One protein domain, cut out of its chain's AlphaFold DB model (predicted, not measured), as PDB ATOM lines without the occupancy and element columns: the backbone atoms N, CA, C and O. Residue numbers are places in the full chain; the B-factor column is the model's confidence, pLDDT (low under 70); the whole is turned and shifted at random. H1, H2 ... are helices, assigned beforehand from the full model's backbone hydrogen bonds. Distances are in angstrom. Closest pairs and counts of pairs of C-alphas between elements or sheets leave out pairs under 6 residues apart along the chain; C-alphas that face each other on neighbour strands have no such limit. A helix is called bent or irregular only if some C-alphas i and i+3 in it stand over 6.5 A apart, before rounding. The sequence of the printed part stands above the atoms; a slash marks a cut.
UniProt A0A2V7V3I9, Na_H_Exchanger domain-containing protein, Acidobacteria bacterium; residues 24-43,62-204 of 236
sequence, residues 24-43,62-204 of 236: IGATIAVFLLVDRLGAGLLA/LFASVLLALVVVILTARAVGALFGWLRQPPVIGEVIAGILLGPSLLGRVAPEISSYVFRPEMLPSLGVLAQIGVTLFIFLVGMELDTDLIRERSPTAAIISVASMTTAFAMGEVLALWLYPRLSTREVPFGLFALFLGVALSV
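What this domain is: This is residues 24 to 43 and 62 to 204 of the 236 residues of the protein "Na_H_Exchanger domain-containing protein" of Acidobacteria bacterium (UniProt A0A2V7V3I9). Two separate groups of helices form an open V: the longest helix, H8, makes a three-helix bundle with H1 and H9, while H2 to H5 and the first part of H6 make the other group. H7 lies at the turn of the V, and residues 131 to 150 and 152 to 158 stand free. The printed part has 163 residues with nine named helices, H1 to H9 in order, and no named strand; the class is all helix. The whole is loose, with a radius of gyration of the C-alphas of 20.3 A and spans of 51 by 49 by 32 A.

Where its parts are: H8, residues 156 to 184, is 40.0 A long and begins at C-alpha 156 (33.100, 15.866, 17.832); it has a kink of 45 degrees near residue 178 and is only just irregular, C-alphas 179 and 182 being 6.6 A apart. H9 is residues 191 to 203 and H1 residues 24 to 38, with C-alpha 24 at (18.702, 21.633, 14.485). H2, residues 62 to 86, is 35.8 A long; H3 is 91 to 102, H4 107 to 110, H5 112 to 118 and H7 148 to 152. H6, residues 121 to 145, is 36.8 A long and irregular, C-alphas 122 and 125 being 7.1 A apart.

How they stand to each other: H8 and H9 touch as a helical hairpin, closest at the C-alphas of Gly 173 and Gly 199, 4.2 A. With residues 167 to 178 alone H8 touches H1 at a shallow tilt of 5 degrees, the same way, closest at C-alphas 27 and 167, 6.1 A. H2 touches H3 at a steep tilt of 47 degrees, opposite ways, closest at C-alphas 81 and 94, 4.2 A. Residues 62 to 66 of H2 touch residues 122 to 127 of H6, closest at C-alphas 62 and 123, 6.3 A. H4 and H5 only just touch, only at the corner, with 3 pairs of C-alphas within 8 A. H7 touches no helix; H6 and H8 are apart. Each O i to N i+4 pair is within hydrogen-bond range in H1, H2, H3, H5, H7 and H9, against 19 of 21 in H6 and 21 of 25 in H8; H4 is too short for one.

The domain as a whole: The C-alphas farthest apart, of Glu 113 and Ser 155, are 57.4 A apart. Residues 44 to 61 are not printed, with 36.8 A between C-alphas 43 and 62. Of the links printed whole, none is long. pLDDT is under 70 at residues 40 to 43, 150 to 155 and 186 to 188.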
ATOM      1  N   ILE A  24      19.541  20.713  13.706       87.25
ATOM      2  CA  ILE A  24      18.702  21.633  14.485       87.25
ATOM      3  C   ILE A  24      17.733  22.373  13.553       87.25
ATOM      4  O   ILE A  24      16.535  22.420  13.826       87.25
ATOM      5  N   GLY A  25      18.218  22.875  12.413       89.88
ATOM      6  CA  GLY A  25      17.378  23.512  11.398       89.88
ATOM      7  C   GLY A  25      16.289  22.583  10.855       89.88
ATOM      8  O   GLY A  25      15.133  22.989  10.749       89.88
ATOM      9  N   ALA A  26      16.626  21.318  10.583       88.56
ATOM     10  CA  ALA A  26      15.657  20.304  10.173       88.56
ATOM     11  C   ALA A  26      14.602  20.046  11.262       88.56
ATOM     12  O   ALA A  26      13.421  19.938  10.947       88.56
ATOM     13  N   THR A  27      15.005  20.024  12.535       88.62
ATOM     14  CA  THR A  27      14.086  19.879  13.679       88.62
ATOM     15  C   THR A  27      13.082  21.029  13.730       88.62
ATOM     16  O   THR A  27      11.881  20.803  13.812       88.62
ATOM     17  N   ILE A  28      13.561  22.271  13.610       88.94
ATOM     18  CA  ILE A  28      12.705  23.465  13.600       88.94
ATOM     19  C   ILE A  28      11.749  23.430  12.402       88.94
ATOM     20  O   ILE A  28      10.577  23.773  12.532       88.94
ATOM     21  N   ALA A  29      12.222  22.992  11.232       88.56
ATOM     22  CA  ALA A  29      11.374  22.844  10.055       88.56
ATOM     23  C   ALA A  29      10.268  21.795  10.262       88.56
ATOM     24  O   ALA A  29       9.131  22.038   9.859       88.56
ATOM     25  N   VAL A  30      10.576  20.666  10.914       88.12
ATOM     26  CA  VAL A  30       9.585  19.644  11.291       88.12
ATOM     27  C   VAL A  30       8.559  20.222  12.260       88.12
ATOM     28  O   VAL A  30       7.368  20.099  11.985       88.12
ATOM     29  N   PHE A  31       8.990  20.933  13.305       87.81
ATOM     30  CA  PHE A  31       8.076  21.589  14.243       87.81
ATOM     31  C   PHE A  31       7.123  22.545  13.530       87.81
ATOM     32  O   PHE A  31       5.909  22.460  13.695       87.81
ATOM     33  N   LEU A  32       7.657  23.428  12.679       87.56
ATOM     34  CA  LEU A  32       6.846  24.382  11.926       87.56
ATOM     35  C   LEU A  32       5.872  23.670  10.980       87.56
ATOM     36  O   LEU A  32       4.734  24.112  10.837       87.56
ATOM     37  N   LEU A  33       6.289  22.570  10.347       86.31
ATOM     38  CA  LEU A  33       5.420  21.756   9.499       86.31
ATOM     39  C   LEU A  33       4.288  21.115  10.313       86.31
ATOM     40  O   LEU A  33       3.131  21.174   9.903       86.31
ATOM     41  N   VAL A  34       4.614  20.531  11.466       83.88
ATOM     42  CA  VAL A  34       3.658  19.901  12.382       83.88
ATOM     43  C   VAL A  34       2.676  20.933  12.930       83.88
ATOM     44  O   VAL A  34       1.476  20.674  12.935       83.88
ATOM     45  N   ASP A  35       3.141  22.125  13.297       82.88
ATOM     46  CA  ASP A  35       2.291  23.227  13.751       82.88
ATOM     47  C   ASP A  35       1.349  23.716  12.640       82.88
ATOM     48  O   ASP A  35       0.148  23.863  12.867       82.88
ATOM     49  N   ARG A  36       1.836  23.839  11.394       83.94
ATOM     50  CA  ARG A  36       0.983  24.165  10.233       83.94
ATOM     51  C   ARG A  36      -0.099  23.115   9.982       83.94
ATOM     52  O   ARG A  36      -1.206  23.475   9.589       83.94
ATOM     53  N   LEU A  37       0.215  21.836  10.186       81.81
ATOM     54  CA  LEU A  37      -0.727  20.725  10.024       81.81
ATOM     55  C   LEU A  37      -1.729  20.647  11.189       81.81
ATOM     56  O   LEU A  37      -2.903  20.348  10.975       81.81
ATOM     57  N   GLY A  38      -1.280  20.923  12.415       72.25
ATOM     58  CA  GLY A  38      -2.083  20.840  13.634       72.25
ATOM     59  C   GLY A  38      -2.923  22.081  13.938       72.25
ATOM     60  O   GLY A  38      -3.900  21.976  14.677       72.25
ATOM     61  N   ALA A  39      -2.625  23.230  13.319       70.06
ATOM     62  CA  ALA A  39      -3.384  24.476  13.471       70.06
ATOM     63  C   ALA A  39      -4.876  24.350  13.091       70.06
ATOM     64  O   ALA A  39      -5.696  25.153  13.533       70.06
ATOM     65  N   GLY A  40      -5.244  23.338  12.297       65.69
ATOM     66  CA  GLY A  40      -6.634  23.036  11.943       65.69
ATOM     67  C   GLY A  40      -7.383  22.131  12.930       65.69
ATOM     68  O   GLY A  40      -8.580  21.905  12.749       65.69
ATOM     69  N   LEU A  41      -6.722  21.578  13.954       68.19
ATOM     70  CA  LEU A  41      -7.331  20.598  14.859       68.19
ATOM     71  C   LEU A  41      -8.140  21.289  15.963       68.19
ATOM     72  O   LEU A  41      -7.630  22.078  16.756       68.19
ATOM     73  N   LEU A  42      -9.427  20.949  16.050       61.88
ATOM     74  CA  LEU A  42     -10.337  21.429  17.088       61.88
ATOM     75  C   LEU A  42     -10.364  20.427  18.249       61.88
ATOM     76  O   LEU A  42     -10.905  19.333  18.112       61.88
ATOM     77  N   ALA A  43      -9.801  20.805  19.398       62.66
ATOM     78  CA  ALA A  43      -9.813  19.967  20.595       62.66
ATOM     79  C   ALA A  43     -11.193  19.958  21.307       62.66
ATOM     80  O   ALA A  43     -11.918  20.967  21.285       62.66
ATOM     81  N   LEU A  62      -3.581  19.838  58.009       83.56
ATOM     82  CA  LEU A  62      -2.924  19.792  56.703       83.56
ATOM     83  C   LEU A  62      -1.519  19.197  56.812       83.56
ATOM     84  O   LEU A  62      -1.179  18.315  56.025       83.56
ATOM     85  N   PHE A  63      -0.721  19.626  57.796       85.56
ATOM     86  CA  PHE A  63       0.620  19.072  58.014       85.56
ATOM     87  C   PHE A  63       0.571  17.572  58.310       85.56
ATOM     88  O   PHE A  63       1.318  16.803  57.701       85.56
ATOM     89  N   ALA A  64      -0.337  17.148  59.195       87.38
ATOM     90  CA  ALA A  64      -0.523  15.738  59.523       87.38
ATOM     91  C   ALA A  64      -0.909  14.911  58.287       87.38
ATOM     92  O   ALA A  64      -0.335  13.847  58.054       87.38
ATOM     93  N   SER A  65      -1.819  15.415  57.447       85.50
ATOM     94  CA  SER A  65      -2.180  14.716  56.212       85.50
ATOM     95  C   SER A  65      -1.067  14.690  55.174       85.50
ATOM     96  O   SER A  65      -0.876  13.648  54.557       85.50
ATOM     97  N   VAL A  66      -0.295  15.770  54.998       88.06
ATOM     98  CA  VAL A  66       0.871  15.775  54.093       88.06
ATOM     99  C   VAL A  66       1.900  14.734  54.524       88.06
ATOM    100  O   VAL A  66       2.373  13.970  53.686       88.06
ATOM    101  N   LEU A  67       2.212  14.662  55.821       89.56
ATOM    102  CA  LEU A  67       3.115  13.649  56.371       89.56
ATOM    103  C   LEU A  67       2.569  12.235  56.164       89.56
ATOM    104  O   LEU A  67       3.305  11.359  55.713       89.56
ATOM    105  N   LEU A  68       1.279  12.020  56.436       89.88
ATOM    106  CA  LEU A  68       0.624  10.734  56.208       89.88
ATOM    107  C   LEU A  68       0.710  10.320  54.733       89.88
ATOM    108  O   LEU A  68       1.122   9.201  54.438       89.88
ATOM    109  N   ALA A  69       0.376  11.218  53.805       89.19
ATOM    110  CA  ALA A  69       0.461  10.941  52.377       89.19
ATOM    111  C   ALA A  69       1.900  10.655  51.940       89.19
ATOM    112  O   ALA A  69       2.124   9.731  51.164       89.19
ATOM    113  N   LEU A  70       2.886  11.388  52.467       90.44
ATOM    114  CA  LEU A  70       4.297  11.139  52.181       90.44
ATOM    115  C   LEU A  70       4.724   9.741  52.648       90.44
ATOM    116  O   LEU A  70       5.367   9.016  51.892       90.44
ATOM    117  N   VAL A  71       4.318   9.333  53.854       92.19
ATOM    118  CA  VAL A  71       4.568   7.979  54.373       92.19
ATOM    119  C   VAL A  71       3.924   6.929  53.470       92.19
ATOM    120  O   VAL A  71       4.597   5.980  53.072       92.19
ATOM    121  N   VAL A  72       2.658   7.109  53.085       90.81
ATOM    122  CA  VAL A  72       1.951   6.175  52.194       90.81
ATOM    123  C   VAL A  72       2.639   6.074  50.831       90.81
ATOM    124  O   VAL A  72       2.861   4.964  50.341       90.81
ATOM    125  N   VAL A  73       3.029   7.203  50.232       91.12
ATOM    126  CA  VAL A  73       3.731   7.242  48.941       91.12
ATOM    127  C   VAL A  73       5.075   6.524  49.034       91.12
ATOM    128  O   VAL A  73       5.354   5.661  48.204       91.12
ATOM    129  N   ILE A  74       5.888   6.816  50.055       92.44
ATOM    130  CA  ILE A  74       7.205   6.191  50.234       92.44
ATOM    131  C   ILE A  74       7.064   4.685  50.471       92.44
ATOM    132  O   ILE A  74       7.753   3.902  49.817       92.44
ATOM    133  N   LEU A  75       6.172   4.262  51.372       94.06
ATOM    134  CA  LEU A  75       5.963   2.845  51.682       94.06
ATOM    135  C   LEU A  75       5.503   2.067  50.452       94.06
ATOM    136  O   LEU A  75       6.059   1.013  50.147       94.06
ATOM    137  N   THR A  76       4.536   2.604  49.712       91.38
ATOM    138  CA  THR A  76       4.014   1.943  48.511       91.38
ATOM    139  C   THR A  76       5.072   1.893  47.412       91.38
ATOM    140  O   THR A  76       5.292   0.835  46.826       91.38
ATOM    141  N   ALA A  77       5.792   2.994  47.166       92.81
ATOM    142  CA  ALA A  77       6.869   3.033  46.179       92.81
ATOM    143  C   ALA A  77       7.990   2.039  46.513       92.81
ATOM    144  O   ALA A  77       8.479   1.338  45.629       92.81
ATOM    145  N   ARG A  78       8.364   1.913  47.793       92.00
ATOM    146  CA  ARG A  78       9.358   0.936  48.260       92.00
ATOM    147  C   ARG A  78       8.855  -0.500  48.151       92.00
ATOM    148  O   ARG A  78       9.616  -1.353  47.709       92.00
ATOM    149  N   ALA A  79       7.601  -0.770  48.507       93.25
ATOM    150  CA  ALA A  79       7.015  -2.106  48.424       93.25
ATOM    151  C   ALA A  79       6.937  -2.601  46.972       93.25
ATOM    152  O   ALA A  79       7.424  -3.686  46.657       93.25
ATOM    153  N   VAL A  80       6.392  -1.783  46.067       93.06
ATOM    154  CA  VAL A  80       6.293  -2.126  44.640       93.06
ATOM    155  C   VAL A  80       7.675  -2.131  43.985       93.06
ATOM    156  O   VAL A  80       7.979  -3.032  43.208       93.06
ATOM    157  N   GLY A  81       8.554  -1.189  44.334       90.38
ATOM    158  CA  GLY A  81       9.942  -1.173  43.867       90.38
ATOM    159  C   GLY A  81      10.720  -2.427  44.280       90.38
ATOM    160  O   GLY A  81      11.445  -2.994  43.465       90.38
ATOM    161  N   ALA A  82      10.529  -2.914  45.511       89.75
ATOM    162  CA  ALA A  82      11.125  -4.161  45.988       89.75
ATOM    163  C   ALA A  82      10.543  -5.390  45.274       89.75
ATOM    164  O   ALA A  82      11.298  -6.283  44.888       89.75
ATOM    165  N   LEU A  83       9.228  -5.413  45.033       91.38
ATOM    166  CA  LEU A  83       8.574  -6.467  44.255       91.38
ATOM    167  C   LEU A  83       9.131  -6.537  42.824       91.38
ATOM    168  O   LEU A  83       9.455  -7.615  42.334       91.38
ATOM    169  N   PHE A  84       9.316  -5.386  42.175       89.00
ATOM    170  CA  PHE A  84       9.928  -5.301  40.846       89.00
ATOM    171  C   PHE A  84      11.409  -5.688  40.869       89.00
ATOM    172  O   PHE A  84      11.882  -6.370  39.959       89.00
ATOM    173  N   GLY A  85      12.125  -5.342  41.941       86.00
ATOM    174  CA  GLY A  85      13.486  -5.819  42.180       86.00
ATOM    175  C   GLY A  85      13.561  -7.345  42.280       86.00
ATOM    176  O   GLY A  85      14.467  -7.955  41.709       86.00
ATOM    177  N   TRP A  86      12.580  -7.984  42.924       85.94
ATOM    178  CA  TRP A  86      12.476  -9.445  42.980       85.94
ATOM    179  C   TRP A  86      12.185 -10.064  41.604       85.94
ATOM    180  O   TRP A  86      12.755 -11.096  41.252       85.94
ATOM    181  N   LEU A  87      11.398  -9.373  40.778       89.00
ATOM    182  CA  LEU A  87      11.117  -9.728  39.380       89.00
ATOM    183  C   LEU A  87      12.273  -9.405  38.411       89.00
ATOM    184  O   LEU A  87      12.118  -9.568  37.201       89.00
ATOM    185  N   ARG A  88      13.440  -8.974  38.914       86.44
ATOM    186  CA  ARG A  88      14.629  -8.596  38.122       86.44
ATOM    187  C   ARG A  88      14.397  -7.399  37.192       86.44
ATOM    188  O   ARG A  88      15.104  -7.249  36.196       86.44
ATOM    189  N   GLN A  89      13.435  -6.539  37.516       87.44
ATOM    190  CA  GLN A  89      13.213  -5.272  36.827       87.44
ATOM    191  C   GLN A  89      13.879  -4.119  37.597       87.44
ATOM    192  O   GLN A  89      13.994  -4.185  38.824       87.44
ATOM    193  N   PRO A  90      14.325  -3.046  36.913       86.31
ATOM    194  CA  PRO A  90      14.831  -1.858  37.587       86.31
ATOM    195  C   PRO A  90      13.801  -1.330  38.601       86.31
ATOM    196  O   PRO A  90      12.663  -1.051  38.209       86.31
ATOM    197  N   PRO A  91      14.172  -1.141  39.883       87.19
ATOM    198  CA  PRO A  91      13.225  -0.781  40.946       87.19
ATOM    199  C   PRO A  91      12.493   0.541  40.672       87.19
ATOM    200  O   PRO A  91      11.351   0.720  41.078       87.19
ATOM    201  N   VAL A  92      13.124   1.430  39.902       88.12
ATOM    202  CA  VAL A  92      12.584   2.721  39.451       88.12
ATOM    203  C   VAL A  92      11.276   2.569  38.679       88.12
ATOM    204  O   VAL A  92      10.371   3.381  38.830       88.12
ATOM    205  N   ILE A  93      11.150   1.513  37.870       88.31
ATOM    206  CA  ILE A  93       9.920   1.242  37.120       88.31
ATOM    207  C   ILE A  93       8.785   0.914  38.100       88.31
ATOM    208  O   ILE A  93       7.675   1.416  37.945       88.31
ATOM    209  N   GLY A  94       9.081   0.140  39.149       89.44
ATOM    210  CA  GLY A  94       8.129  -0.170  40.214       89.44
ATOM    211  C   GLY A  94       7.689   1.069  41.001       89.44
ATOM    212  O   GLY A  94       6.511   1.204  41.309       89.44
ATOM    213  N   GLU A  95       8.597   2.011  41.264       90.88
ATOM    214  CA  GLU A  95       8.269   3.287  41.922       90.88
ATOM    215  C   GLU A  95       7.309   4.142  41.082       90.88
ATOM    216  O   GLU A  95       6.333   4.678  41.606       90.88
ATOM    217  N   VAL A  96       7.542   4.231  39.766       90.25
ATOM    218  CA  VAL A  96       6.648   4.953  38.842       90.25
ATOM    219  C   VAL A  96       5.274   4.287  38.789       90.25
ATOM    220  O   VAL A  96       4.251   4.964  38.895       90.25
ATOM    221  N   ILE A  97       5.234   2.957  38.682       91.44
ATOM    222  CA  ILE A  97       3.983   2.192  38.673       91.44
ATOM    223  C   ILE A  97       3.227   2.373  39.993       91.44
ATOM    224  O   ILE A  97       2.018   2.589  39.962       91.44
ATOM    225  N   ALA A  98       3.916   2.375  41.139       91.12
ATOM    226  CA  ALA A  98       3.318   2.669  42.442       91.12
ATOM    227  C   ALA A  98       2.650   4.049  42.481       91.12
ATOM    228  O   ALA A  98       1.544   4.178  42.999       91.12
ATOM    229  N   GLY A  99       3.289   5.065  41.893       89.88
ATOM    230  CA  GLY A  99       2.698   6.394  41.741       89.88
ATOM    231  C   GLY A  99       1.425   6.379  40.889       89.88
ATOM    232  O   GLY A  99       0.433   7.001  41.260       89.88
ATOM    233  N   ILE A 100       1.411   5.622  39.787       89.19
ATOM    234  CA  ILE A 100       0.222   5.458  38.929       89.19
ATOM    235  C   ILE A 100      -0.902   4.713  39.670       89.19
ATOM    236  O   ILE A 100      -2.066   5.094  39.545       89.19
ATOM    237  N   LEU A 101      -0.557   3.684  40.456       87.06
ATOM    238  CA  LEU A 101      -1.478   2.923  41.308       87.06
ATOM    239  C   LEU A 101      -2.133   3.823  42.363       87.06
ATOM    240  O   LEU A 101      -3.352   3.796  42.491       87.06
ATOM    241  N   LEU A 102      -1.335   4.620  43.082       86.06
ATOM    242  CA  LEU A 102      -1.789   5.565  44.113       86.06
ATOM    243  C   LEU A 102      -2.538   6.771  43.540       86.06
ATOM    244  O   LEU A 102      -3.341   7.387  44.238       86.06
ATOM    245  N   GLY A 103      -2.258   7.124  42.288       82.00
ATOM    246  CA  GLY A 103      -2.885   8.247  41.616       82.00
ATOM    247  C   GLY A 103      -4.393   8.058  41.397       82.00
ATOM    248  O   GLY A 103      -4.930   6.945  41.459       82.00
ATOM    249  N   PRO A 104      -5.101   9.145  41.044       74.00
ATOM    250  CA  PRO A 104      -6.541   9.110  40.779       74.00
ATOM    251  C   PRO A 104      -6.914   8.184  39.608       74.00
ATOM    252  O   PRO A 104      -8.058   7.745  39.505       74.00
ATOM    253  N   SER A 105      -5.950   7.846  38.745       74.94
ATOM    254  CA  SER A 105      -6.123   6.954  37.596       74.94
ATOM    255  C   SER A 105      -6.605   5.551  37.972       74.94
ATOM    256  O   SER A 105      -7.388   4.970  37.212       74.94
ATOM    257  N   LEU A 106      -6.163   5.020  39.119       77.94
ATOM    258  CA  LEU A 106      -6.527   3.682  39.581       77.94
ATOM    259  C   LEU A 106      -7.140   3.708  40.982       77.94
ATOM    260  O   LEU A 106      -8.302   3.325  41.120       77.94
ATOM    261  N   LEU A 107      -6.439   4.230  41.996       77.44
ATOM    262  CA  LEU A 107      -6.991   4.307  43.353       77.44
ATOM    263  C   LEU A 107      -8.255   5.175  43.406       77.44
ATOM    264  O   LEU A 107      -9.232   4.792  44.045       77.44
ATOM    265  N   GLY A 108      -8.281   6.277  42.650       72.31
ATOM    266  CA  GLY A 108      -9.464   7.137  42.531       72.31
ATOM    267  C   GLY A 108     -10.671   6.471  41.856       72.31
ATOM    268  O   GLY A 108     -11.797   6.910  42.068       72.31
ATOM    269  N   ARG A 109     -10.470   5.395  41.075       74.94
ATOM    270  CA  ARG A 109     -11.561   4.617  40.458       74.94
ATOM    271  C   ARG A 109     -11.993   3.408  41.284       74.94
ATOM    272  O   ARG A 109     -13.170   3.075  41.275       74.94
ATOM    273  N   VAL A 110     -11.051   2.736  41.949       78.31
ATOM    274  CA  VAL A 110     -11.317   1.501  42.709       78.31
ATOM    275  C   VAL A 110     -11.812   1.805  44.124       78.31
ATOM    276  O   VAL A 110     -12.711   1.129  44.612       78.31
ATOM    277  N   ALA A 111     -11.244   2.820  44.782       77.19
ATOM    278  CA  ALA A 111     -11.559   3.176  46.162       77.19
ATOM    279  C   ALA A 111     -11.530   4.707  46.360       77.19
ATOM    280  O   ALA A 111     -10.602   5.233  46.988       77.19
ATOM    281  N   PRO A 112     -12.542   5.436  45.846       75.19
ATOM    282  CA  PRO A 112     -12.590   6.895  45.926       75.19
ATOM    283  C   PRO A 112     -12.530   7.401  47.373       75.19
ATOM    284  O   PRO A 112     -11.775   8.329  47.642       75.19
ATOM    285  N   GLU A 113     -13.200   6.722  48.310       75.81
ATOM    286  CA  GLU A 113     -13.217   7.067  49.742       75.81
ATOM    287  C   GLU A 113     -11.820   7.038  50.389       75.81
ATOM    288  O   GLU A 113     -11.436   7.946  51.131       75.81
ATOM    289  N   ILE A 114     -11.012   6.019  50.067       76.00
ATOM    290  CA  ILE A 114      -9.632   5.898  50.565       76.00
ATOM    291  C   ILE A 114      -8.760   6.982  49.928       76.00
ATOM    292  O   ILE A 114      -7.934   7.597  50.604       76.00
ATOM    293  N   SER A 115      -8.965   7.253  48.635       77.25
ATOM    294  CA  SER A 115      -8.215   8.288  47.923       77.25
ATOM    295  C   SER A 115      -8.487   9.689  48.481       77.25
ATOM    296  O   SER A 115      -7.535  10.433  48.690       77.25
ATOM    297  N   SER A 116      -9.736  10.027  48.820       75.00
ATOM    298  CA  SER A 116     -10.092  11.321  49.418       75.00
ATOM    299  C   SER A 116      -9.623  11.465  50.865       75.00
ATOM    300  O   SER A 116      -9.364  12.581  51.312       75.00
ATOM    301  N   TYR A 117      -9.487  10.352  51.591       77.62
ATOM    302  CA  TYR A 117      -8.957  10.353  52.954       77.62
ATOM    303  C   TYR A 117      -7.436  10.573  52.982       77.62
ATOM    304  O   TYR A 117      -6.936  11.376  53.771       77.62
ATOM    305  N   VAL A 118      -6.696   9.883  52.106       78.06
ATOM    306  CA  VAL A 118      -5.224   9.952  52.049       78.06
ATOM    307  C   VAL A 118      -4.738  11.175  51.265       78.06
ATOM    308  O   VAL A 118      -3.787  11.835  51.682       78.06
ATOM    309  N   PHE A 119      -5.389  11.503  50.147       80.94
ATOM    310  CA  PHE A 119      -5.026  12.604  49.255       80.94
ATOM    311  C   PHE A 119      -6.127  13.661  49.238       80.94
ATOM    312  O   PHE A 119      -6.927  13.759  48.305       80.94
ATOM    313  N   ARG A 120      -6.150  14.485  50.287       80.25
ATOM    314  CA  ARG A 120      -7.074  15.617  50.362       80.25
ATOM    315  C   ARG A 120      -6.743  16.674  49.289       80.25
ATOM    316  O   ARG A 120      -5.565  16.973  49.074       80.25
ATOM    317  N   PRO A 121      -7.730  17.286  48.614       78.50
ATOM    318  CA  PRO A 121      -7.468  18.284  47.573       78.50
ATOM    319  C   PRO A 121      -6.659  19.491  48.073       78.50
ATOM    320  O   PRO A 121      -5.850  20.052  47.334       78.50
ATOM    321  N   GLU A 122      -6.837  19.877  49.338       81.75
ATOM    322  CA  GLU A 122      -6.222  21.071  49.928       81.75
ATOM    323  C   GLU A 122      -4.701  20.944  50.108       81.75
ATOM    324  O   GLU A 122      -4.002  21.955  50.157       81.75
ATOM    325  N   MET A 123      -4.183  19.715  50.185       83.81
ATOM    326  CA  MET A 123      -2.758  19.420  50.396       83.81
ATOM    327  C   MET A 123      -1.991  19.120  49.102       83.81
ATOM    328  O   MET A 123      -0.759  19.077  49.125       83.81
ATOM    329  N   LEU A 124      -2.683  18.957  47.965       83.75
ATOM    330  CA  LEU A 124      -2.047  18.724  46.662       83.75
ATOM    331  C   LEU A 124      -1.033  19.820  46.279       83.75
ATOM    332  O   LEU A 124       0.055  19.462  45.826       83.75
ATOM    333  N   PRO A 125      -1.295  21.129  46.502       86.69
ATOM    334  CA  PRO A 125      -0.303  22.166  46.216       86.69
ATOM    335  C   PRO A 125       0.965  22.022  47.066       86.69
ATOM    336  O   PRO A 125       2.073  22.183  46.558       86.69
ATOM    337  N   SER A 126       0.821  21.672  48.348       88.00
ATOM    338  CA  SER A 126       1.950  21.461  49.262       88.00
ATOM    339  C   SER A 126       2.789  20.246  48.859       88.00
ATOM    340  O   SER A 126       4.017  20.331  48.843       88.00
ATOM    341  N   LEU A 127       2.142  19.139  48.471       88.38
ATOM    342  CA  LEU A 127       2.830  17.978  47.895       88.38
ATOM    343  C   LEU A 127       3.559  18.337  46.594       88.38
ATOM    344  O   LEU A 127       4.679  17.877  46.383       88.38
ATOM    345  N   GLY A 128       2.964  19.187  45.750       89.19
ATOM    346  CA  GLY A 128       3.580  19.669  44.513       89.19
ATOM    347  C   GLY A 128       4.878  20.444  44.755       89.19
ATOM    348  O   GLY A 128       5.883  20.171  44.104       89.19
ATOM    349  N   VAL A 129       4.896  21.348  45.741       92.25
ATOM    350  CA  VAL A 129       6.122  22.067  46.136       92.25
ATOM    351  C   VAL A 129       7.202  21.088  46.600       92.25
ATOM    352  O   VAL A 129       8.352  21.194  46.178       92.25
ATOM    353  N   LEU A 130       6.836  20.101  47.422       91.56
ATOM    354  CA  LEU A 130       7.784  19.096  47.907       91.56
ATOM    355  C   LEU A 130       8.343  18.231  46.766       91.56
ATOM    356  O   LEU A 130       9.547  17.978  46.720       91.56
ATOM    357  N   ALA A 131       7.497  17.826  45.814       92.06
ATOM    358  CA  ALA A 131       7.915  17.093  44.622       92.06
ATOM    359  C   ALA A 131       8.882  17.920  43.758       92.06
ATOM    360  O   ALA A 131       9.904  17.400  43.311       92.06
ATOM    361  N   GLN A 132       8.609  19.213  43.577       94.56
ATOM    362  CA  GLN A 132       9.471  20.124  42.822       94.56
ATOM    363  C   GLN A 132      10.849  20.279  43.474       94.56
ATOM    364  O   GLN A 132      11.871  20.226  42.786       94.56
ATOM    365  N   ILE A 133      10.893  20.422  44.802       95.94
ATOM    366  CA  ILE A 133      12.146  20.431  45.568       95.94
ATOM    367  C   ILE A 133      12.895  19.108  45.367       95.94
ATOM    368  O   ILE A 133      14.090  19.128  45.084       95.94
ATOM    369  N   GLY A 134      12.199  17.968  45.441       92.56
ATOM    370  CA  GLY A 134      12.791  16.646  45.221       92.56
ATOM    371  C   GLY A 134      13.412  16.485  43.831       92.56
ATOM    372  O   GLY A 134      14.554  16.045  43.718       92.56
ATOM    373  N   VAL A 135      12.705  16.896  42.774       92.06
ATOM    374  CA  VAL A 135      13.220  16.874  41.392       92.06
ATOM    375  C   VAL A 135      14.409  17.821  41.228       92.06
ATOM    376  O   VAL A 135      15.403  17.455  40.606       92.06
ATOM    377  N   THR A 136      14.343  19.012  41.824       94.75
ATOM    378  CA  THR A 136      15.429  20.004  41.766       94.75
ATOM    379  C   THR A 136      16.691  19.464  42.436       94.75
ATOM    380  O   THR A 136      17.771  19.510  41.851       94.75
ATOM    381  N   LEU A 137      16.551  18.888  43.634       94.56
ATOM    382  CA  LEU A 137      17.651  18.263  44.363       94.56
ATOM    383  C   LEU A 137      18.207  17.043  43.619       94.56
ATOM    384  O   LEU A 137      19.417  16.839  43.601       94.56
ATOM    385  N   PHE A 138      17.345  16.250  42.980       89.62
ATOM    386  CA  PHE A 138      17.763  15.113  42.166       89.62
ATOM    387  C   PHE A 138      18.609  15.549  40.965       89.62
ATOM    388  O   PHE A 138      19.689  15.003  40.758       89.62
ATOM    389  N   ILE A 139      18.167  16.553  40.203       90.12
ATOM    390  CA  ILE A 139      18.931  17.074  39.059       90.12
ATOM    391  C   ILE A 139      20.242  17.712  39.534       90.12
ATOM    392  O   ILE A 139      21.278  17.516  38.903       90.12
ATOM    393  N   PHE A 140      20.225  18.415  40.670       92.88
ATOM    394  CA  PHE A 140      21.434  18.955  41.290       92.88
ATOM    395  C   PHE A 140      22.437  17.851  41.653       92.88
ATOM    396  O   PHE A 140      23.612  17.955  41.313       92.88
ATOM    397  N   LEU A 141      21.974  16.762  42.273       90.88
ATOM    398  CA  LEU A 141      22.812  15.613  42.614       90.88
ATOM    399  C   LEU A 141      23.403  14.943  41.368       90.88
ATOM    400  O   LEU A 141      24.591  14.640  41.346       90.88
ATOM    401  N   VAL A 142      22.602  14.763  40.315       86.25
ATOM    402  CA  VAL A 142      23.086  14.249  39.024       86.25
ATOM    403  C   VAL A 142      24.152  15.173  38.429       86.25
ATOM    404  O   VAL A 142      25.136  14.688  37.883       86.25
ATOM    405  N   GLY A 143      23.987  16.492  38.563       86.19
ATOM    406  CA  GLY A 143      24.980  17.473  38.128       86.19
ATOM    407  C   GLY A 143      26.296  17.406  38.909       86.19
ATOM    408  O   GLY A 143      27.345  17.628  38.318       86.19
ATOM    409  N   MET A 144      26.259  17.072  40.204       89.62
ATOM    410  CA  MET A 144      27.468  16.894  41.025       89.62
ATOM    411  C   MET A 144      28.225  15.593  40.723       89.62
ATOM    412  O   MET A 144      29.435  15.545  40.914       89.62
ATOM    413  N   GLU A 145      27.531  14.553  40.256       85.25
ATOM    414  CA  GLU A 145      28.130  13.266  39.861       85.25
ATOM    415  C   GLU A 145      28.705  13.304  38.429       85.25
ATOM    416  O   GLU A 145      29.389  12.380  37.988       85.25
ATOM    417  N   LEU A 146      28.404  14.358  37.665       82.25
ATOM    418  CA  LEU A 146      28.799  14.469  36.269       82.25
ATOM    419  C   LEU A 146      30.269  14.887  36.141       82.25
ATOM    420  O   LEU A 146      30.629  16.037  36.385       82.25
ATOM    421  N   ASP A 147      31.106  13.961  35.685       80.12
ATOM    422  CA  ASP A 147      32.513  14.223  35.391       80.12
ATOM    423  C   ASP A 147      32.661  15.118  34.143       80.12
ATOM    424  O   ASP A 147      32.346  14.728  33.012       80.12
ATOM    425  N   THR A 148      33.139  16.346  34.355       76.62
ATOM    426  CA  THR A 148      33.350  17.340  33.297       76.62
ATOM    427  C   THR A 148      34.532  17.021  32.388       76.62
ATOM    428  O   THR A 148      34.529  17.428  31.222       76.62
ATOM    429  N   ASP A 149      35.524  16.279  32.877       74.94
ATOM    430  CA  ASP A 149      36.704  15.901  32.100       74.94
ATOM    431  C   ASP A 149      36.333  14.820  31.076       74.94
ATOM    432  O   ASP A 149      36.667  14.937  29.892       74.94
ATOM    433  N   LEU A 150      35.478  13.872  31.477       67.00
ATOM    434  CA  LEU A 150      34.846  12.885  30.589       67.00
ATOM    435  C   LEU A 150      33.973  13.507  29.487       67.00
ATOM    436  O   LEU A 150      33.765  12.871  28.448       67.00
ATOM    437  N   ILE A 151      33.441  14.716  29.696       69.25
ATOM    438  CA  ILE A 151      32.694  15.476  28.678       69.25
ATOM    439  C   ILE A 151      33.660  16.175  27.720       69.25
ATOM    440  O   ILE A 151      33.419  16.199  26.511       69.25
ATOM    441  N   ARG A 152      34.764  16.720  28.241       68.50
ATOM    442  CA  ARG A 152      35.753  17.479  27.467       68.50
ATOM    443  C   ARG A 152      36.604  16.601  26.546       68.50
ATOM    444  O   ARG A 152      36.981  17.058  25.470       68.50
ATOM    445  N   GLU A 153      36.869  15.351  26.925       66.88
ATOM    446  CA  GLU A 153      37.648  14.391  26.123       66.88
ATOM    447  C   GLU A 153      36.876  13.776  24.938       66.88
ATOM    448  O   GLU A 153      37.431  13.008  24.145       66.88
ATOM    449  N   ARG A 154      35.587  14.094  24.770       62.69
ATOM    450  CA  ARG A 154      34.760  13.484  23.723       62.69
ATOM    451  C   ARG A 154      35.025  14.100  22.354       62.69
ATOM    452  O   ARG A 154      34.988  15.310  22.155       62.69
ATOM    453  N   SER A 155      35.226  13.218  21.375       68.19
ATOM    454  CA  SER A 155      35.382  13.589  19.973       68.19
ATOM    455  C   SER A 155      34.116  14.277  19.436       68.19
ATOM    456  O   SER A 155      33.001  13.937  19.847       68.19
ATOM    457  N   PRO A 156      34.242  15.197  18.461       73.38
ATOM    458  CA  PRO A 156      33.100  15.866  17.832       73.38
ATOM    459  C   PRO A 156      32.080  14.890  17.207       73.38
ATOM    460  O   PRO A 156      30.925  15.248  16.991       73.38
ATOM    461  N   THR A 157      32.457  13.627  16.993       76.56
ATOM    462  CA  THR A 157      31.554  12.536  16.604       76.56
ATOM    463  C   THR A 157      30.512  12.207  17.682       76.56
ATOM    464  O   THR A 157      29.348  11.991  17.356       76.56
ATOM    465  N   ALA A 158      30.885  12.202  18.967       79.38
ATOM    466  CA  ALA A 158      29.949  11.934  20.064       79.38
ATOM    467  C   ALA A 158      28.890  13.043  20.203       79.38
ATOM    468  O   ALA A 158      27.730  12.763  20.517       79.38
ATOM    469  N   ALA A 159      29.271  14.290  19.902       79.62
ATOM    470  CA  ALA A 159      28.349  15.420  19.864       79.62
ATOM    471  C   ALA A 159      27.298  15.252  18.755       79.62
ATOM    472  O   ALA A 159      26.110  15.415  19.021       79.62
ATOM    473  N   ILE A 160      27.708  14.846  17.545       83.69
ATOM    474  CA  ILE A 160      26.768  14.588  16.440       83.69
ATOM    475  C   ILE A 160      25.782  13.483  16.817       83.69
ATOM    476  O   ILE A 160      24.587  13.648  16.606       83.69
ATOM    477  N   ILE A 161      26.260  12.375  17.392       85.69
ATOM    478  CA  ILE A 161      25.389  11.255  17.784       85.69
ATOM    479  C   ILE A 161      24.352  11.710  18.822       85.69
ATOM    480  O   ILE A 161      23.183  11.344  18.717       85.69
ATOM    481  N   SER A 162      24.764  12.538  19.786       85.44
ATOM    482  CA  SER A 162      23.879  13.053  20.840       85.44
ATOM    483  C   SER A 162      22.829  14.023  20.291       85.44
ATOM    484  O   SER A 162      21.651  13.907  20.615       85.44
ATOM    485  N   VAL A 163      23.231  14.953  19.419       87.44
ATOM    486  CA  VAL A 163      22.292  15.882  18.767       87.44
ATOM    487  C   VAL A 163      21.335  15.118  17.857       87.44
ATOM    488  O   VAL A 163      20.135  15.369  17.887       87.44
ATOM    489  N   ALA A 164      21.833  14.137  17.101       88.50
ATOM    490  CA  ALA A 164      21.009  13.323  16.218       88.50
ATOM    491  C   ALA A 164      19.940  12.537  16.988       88.50
ATOM    492  O   ALA A 164      18.786  12.517  16.559       88.50
ATOM    493  N   SER A 165      20.282  11.918  18.125       90.00
ATOM    494  CA  SER A 165      19.309  11.171  18.931       90.00
ATOM    495  C   SER A 165      18.284  12.088  19.604       90.00
ATOM    496  O   SER A 165      17.095  11.771  19.561       90.00
ATOM    497  N   MET A 166      18.703  13.244  20.136       90.62
ATOM    498  CA  MET A 166      17.799  14.252  20.710       90.62
ATOM    499  C   MET A 166      16.829  14.801  19.663       90.62
ATOM    500  O   MET A 166      15.619  14.728  19.853       90.62
ATOM    501  N   THR A 167      17.341  15.263  18.518       91.44
ATOM    502  CA  THR A 167      16.525  15.734  17.390       91.44
ATOM    503  C   THR A 167      15.542  14.664  16.921       91.44
ATOM    504  O   THR A 167      14.375  14.962  16.680       91.44
ATOM    505  N   THR A 168      15.987  13.408  16.813       91.12
ATOM    506  CA  THR A 168      15.126  12.308  16.359       91.12
ATOM    507  C   THR A 168      14.005  12.019  17.361       91.12
ATOM    508  O   THR A 168      12.848  11.903  16.962       91.12
ATOM    509  N   ALA A 169      14.319  11.930  18.659       92.75
ATOM    510  CA  ALA A 169      13.324  11.700  19.707       92.75
ATOM    511  C   ALA A 169      12.325  12.865  19.816       92.75
ATOM    512  O   ALA A 169      11.121  12.636  19.933       92.75
ATOM    513  N   PHE A 170      12.819  14.098  19.701       93.12
ATOM    514  CA  PHE A 170      12.013  15.312  19.694       93.12
ATOM    515  C   PHE A 170      11.023  15.332  18.523       93.12
ATOM    516  O   PHE A 170       9.815  15.426  18.742       93.12
ATOM    517  N   ALA A 171      11.511  15.137  17.293       91.31
ATOM    518  CA  ALA A 171      10.673  15.092  16.094       91.31
ATOM    519  C   ALA A 171       9.619  13.975  16.174       91.31
ATOM    520  O   ALA A 171       8.466  14.168  15.788       91.31
ATOM    521  N   MET A 172       9.980  12.809  16.723       91.31
ATOM    522  CA  MET A 172       9.024  11.720  16.919       91.31
ATOM    523  C   MET A 172       7.927  12.081  17.935       91.31
ATOM    524  O   MET A 172       6.774  11.695  17.745       91.31
ATOM    525  N   GLY A 173       8.248  12.867  18.969       91.44
ATOM    526  CA  GLY A 173       7.264  13.408  19.912       91.44
ATOM    527  C   GLY A 173       6.290  14.394  19.282       91.44
ATOM    528  O   GLY A 173       5.090  14.310  19.534       91.44
ATOM    529  N   GLU A 174       6.763  15.268  18.399       89.50
ATOM    530  CA  GLU A 174       5.900  16.197  17.662       89.50
ATOM    531  C   GLU A 174       4.955  15.470  16.703       89.50
ATOM    532  O   GLU A 174       3.758  15.752  16.663       89.50
ATOM    533  N   VAL A 175       5.464  14.478  15.970       88.88
ATOM    534  CA  VAL A 175       4.634  13.649  15.086       88.88
ATOM    535  C   VAL A 175       3.581  12.887  15.893       88.88
ATOM    536  O   VAL A 175       2.418  12.826  15.492       88.88
ATOM    537  N   LEU A 176       3.948  12.355  17.063       89.94
ATOM    538  CA  LEU A 176       2.999  11.701  17.963       89.94
ATOM    539  C   LEU A 176       1.915  12.672  18.462       89.94
ATOM    540  O   LEU A 176       0.763  12.267  18.645       89.94
ATOM    541  N   ALA A 177       2.244  13.956  18.624       88.38
ATOM    542  CA  ALA A 177       1.301  14.976  19.065       88.38
ATOM    543  C   ALA A 177       0.127  15.159  18.092       88.38
ATOM    544  O   ALA A 177      -0.995  15.368  18.549       88.38
ATOM    545  N   LEU A 178       0.334  14.991  16.778       85.06
ATOM    546  CA  LEU A 178      -0.747  15.048  15.778       85.06
ATOM    547  C   LEU A 178      -1.842  14.006  16.043       85.06
ATOM    548  O   LEU A 178      -3.026  14.274  15.842       85.06
ATOM    549  N   TRP A 179      -1.455  12.821  16.518       85.31
ATOM    550  CA  TRP A 179      -2.396  11.745  16.821       85.31
ATOM    551  C   TRP A 179      -3.009  11.869  18.218       85.31
ATOM    552  O   TRP A 179      -4.162  11.489  18.440       85.31
ATOM    553  N   LEU A 180      -2.240  12.400  19.169       85.56
ATOM    554  CA  LEU A 180      -2.622  12.454  20.573       85.56
ATOM    555  C   LEU A 180      -3.457  13.696  20.923       85.56
ATOM    556  O   LEU A 180      -4.351  13.610  21.768       85.56
ATOM    557  N   TYR A 181      -3.224  14.823  20.242       82.50
ATOM    558  CA  TYR A 181      -3.918  16.089  20.488       82.50
ATOM    559  C   TYR A 181      -5.449  15.974  20.381       82.50
ATOM    560  O   TYR A 181      -6.128  16.406  21.312       82.50
ATOM    561  N   PRO A 182      -6.039  15.313  19.363       79.19
ATOM    562  CA  PRO A 182      -7.496  15.171  19.273       79.19
ATOM    563  C   PRO A 182      -8.118  14.294  20.372       79.19
ATOM    564  O   PRO A 182      -9.323  14.367  20.597       79.19
ATOM    565  N   ARG A 183      -7.323  13.431  21.024       79.69
ATOM    566  CA  ARG A 183      -7.808  12.440  22.003       79.69
ATOM    567  C   ARG A 183      -7.649  12.887  23.450       79.69
ATOM    568  O   ARG A 183      -8.483  12.535  24.277       79.69
ATOM    569  N   LEU A 184      -6.558  13.588  23.751       74.81
ATOM    570  CA  LEU A 184      -6.160  13.919  25.123       74.81
ATOM    571  C   LEU A 184      -6.135  15.419  25.412       74.81
ATOM    572  O   LEU A 184      -6.096  15.789  26.582       74.81
ATOM    573  N   SER A 185      -6.118  16.276  24.385       70.06
ATOM    574  CA  SER A 185      -6.013  17.717  24.599       70.06
ATOM    575  C   SER A 185      -7.369  18.362  24.855       70.06
ATOM    576  O   SER A 185      -8.413  17.937  24.357       70.06
ATOM    577  N   THR A 186      -7.311  19.453  25.603       66.69
ATOM    578  CA  THR A 186      -8.430  20.326  25.922       66.69
ATOM    579  C   THR A 186      -8.274  21.617  25.124       66.69
ATOM    580  O   THR A 186      -7.165  22.124  24.977       66.69
ATOM    581  N   ARG A 187      -9.378  22.191  24.632       62.25
ATOM    582  CA  ARG A 187      -9.403  23.403  23.778       62.25
ATOM    583  C   ARG A 187      -8.689  24.650  24.326       62.25
ATOM    584  O   ARG A 187      -8.501  25.606  23.585       62.25
ATOM    585  N   GLU A 188      -8.324  24.643  25.601       68.44
ATOM    586  CA  GLU A 188      -7.595  25.714  26.286       68.44
ATOM    587  C   GLU A 188      -6.102  25.754  25.916       68.44
ATOM    588  O   GLU A 188      -5.471  26.797  26.066       68.44
ATOM    589  N   VAL A 189      -5.536  24.651  25.405       76.69
ATOM    590  CA  VAL A 189      -4.107  24.560  25.070       76.69
ATOM    591  C   VAL A 189      -3.907  24.602  23.548       76.69
ATOM    592  O   VAL A 189      -4.408  23.717  22.839       76.69
ATOM    593  N   PRO A 190      -3.163  25.591  23.009       83.12
ATOM    594  CA  PRO A 190      -2.848  25.640  21.587       83.12
ATOM    595  C   PRO A 190      -1.988  24.436  21.186       83.12
ATOM    596  O   PRO A 190      -1.125  23.993  21.947       83.12
ATOM    597  N   PHE A 191      -2.215  23.923  19.975       83.56
ATOM    598  CA  PHE A 191      -1.529  22.738  19.454       83.56
ATOM    599  C   PHE A 191      -0.001  22.841  19.563       83.56
ATOM    600  O   PHE A 191       0.627  21.918  20.080       83.56
ATOM    601  N   GLY A 192       0.581  23.984  19.182       84.75
ATOM    602  CA  GLY A 192       2.028  24.198  19.239       84.75
ATOM    603  C   GLY A 192       2.638  23.991  20.631       84.75
ATOM    604  O   GLY A 192       3.686  23.363  20.743       84.75
ATOM    605  N   LEU A 193       1.969  24.424  21.712       87.81
ATOM    606  CA  LEU A 193       2.462  24.193  23.081       87.81
ATOM    607  C   LEU A 193       2.390  22.716  23.476       87.81
ATOM    608  O   LEU A 193       3.295  22.218  24.141       87.81
ATOM    609  N   PHE A 194       1.336  22.010  23.062       87.25
ATOM    610  CA  PHE A 194       1.194  20.579  23.326       87.25
ATOM    611  C   PHE A 194       2.246  19.755  22.570       87.25
ATOM    612  O   PHE A 194       2.873  18.872  23.154       87.25
ATOM    613  N   ALA A 195       2.473  20.067  21.289       89.25
ATOM    614  CA  ALA A 195       3.491  19.416  20.471       89.25
ATOM    615  C   ALA A 195       4.902  19.674  21.012       89.25
ATOM    616  O   ALA A 195       5.670  18.730  21.182       89.25
ATOM    617  N   LEU A 196       5.206  20.924  21.376       90.12
ATOM    618  CA  LEU A 196       6.494  21.298  21.954       90.12
ATOM    619  C   LEU A 196       6.717  20.637  23.320       90.12
ATOM    620  O   LEU A 196       7.801  20.123  23.584       90.12
ATOM    621  N   PHE A 197       5.685  20.574  24.168       91.00
ATOM    622  CA  PHE A 197       5.743  19.836  25.429       91.00
ATOM    623  C   PHE A 197       6.073  18.355  25.203       91.00
ATOM    624  O   PHE A 197       6.975  17.827  25.854       91.00
ATOM    625  N   LEU A 198       5.383  17.692  24.270       91.81
ATOM    626  CA  LEU A 198       5.585  16.269  24.004       91.81
ATOM    627  C   LEU A 198       6.956  15.990  23.368       91.81
ATOM    628  O   LEU A 198       7.626  15.035  23.761       91.81
ATOM    629  N   GLY A 199       7.402  16.847  22.446       91.81
ATOM    630  CA  GLY A 199       8.733  16.786  21.843       91.81
ATOM    631  C   GLY A 199       9.845  16.922  22.884       91.81
ATOM    632  O   GLY A 199      10.723  16.061  22.965       91.81
ATOM    633  N   VAL A 200       9.787  17.953  23.739       92.00
ATOM    634  CA  VAL A 200      10.771  18.140  24.822       92.00
ATOM    635  C   VAL A 200      10.742  16.956  25.788       92.00
ATOM    636  O   VAL A 200      11.797  16.419  26.121       92.00
ATOM    637  N   ALA A 201       9.553  16.508  26.203       91.69
ATOM    638  CA  ALA A 201       9.408  15.411  27.157       91.69
ATOM    639  C   ALA A 201      10.041  14.100  26.661       91.69
ATOM    640  O   ALA A 201      10.662  13.396  27.455       91.69
ATOM    641  N   LEU A 202       9.925  13.781  25.366       90.38
ATOM    642  CA  LEU A 202      10.543  12.579  24.790       90.38
ATOM    643  C   LEU A 202      12.037  12.737  24.491       90.38
ATOM    644  O   LEU A 202      12.754  11.739  24.436       90.38
ATOM    645  N   SER A 203      12.522  13.966  24.309       91.88
ATOM    646  CA  SER A 203      13.941  14.228  24.047       91.88
ATOM    647  C   SER A 203      14.814  14.157  25.303       91.88
ATOM    648  O   SER A 203      16.022  13.940  25.186       91.88
ATOM    649  N   VAL A 204      14.251  14.375  26.496       85.25
ATOM    650  CA  VAL A 204      15.014  14.331  27.751       85.25
ATOM    651  C   VAL A 204      15.250  12.877  28.159       85.25
ATOM    652  O   VAL A 204      14.367  12.195  28.673       85.25
TER     653      VAL A 204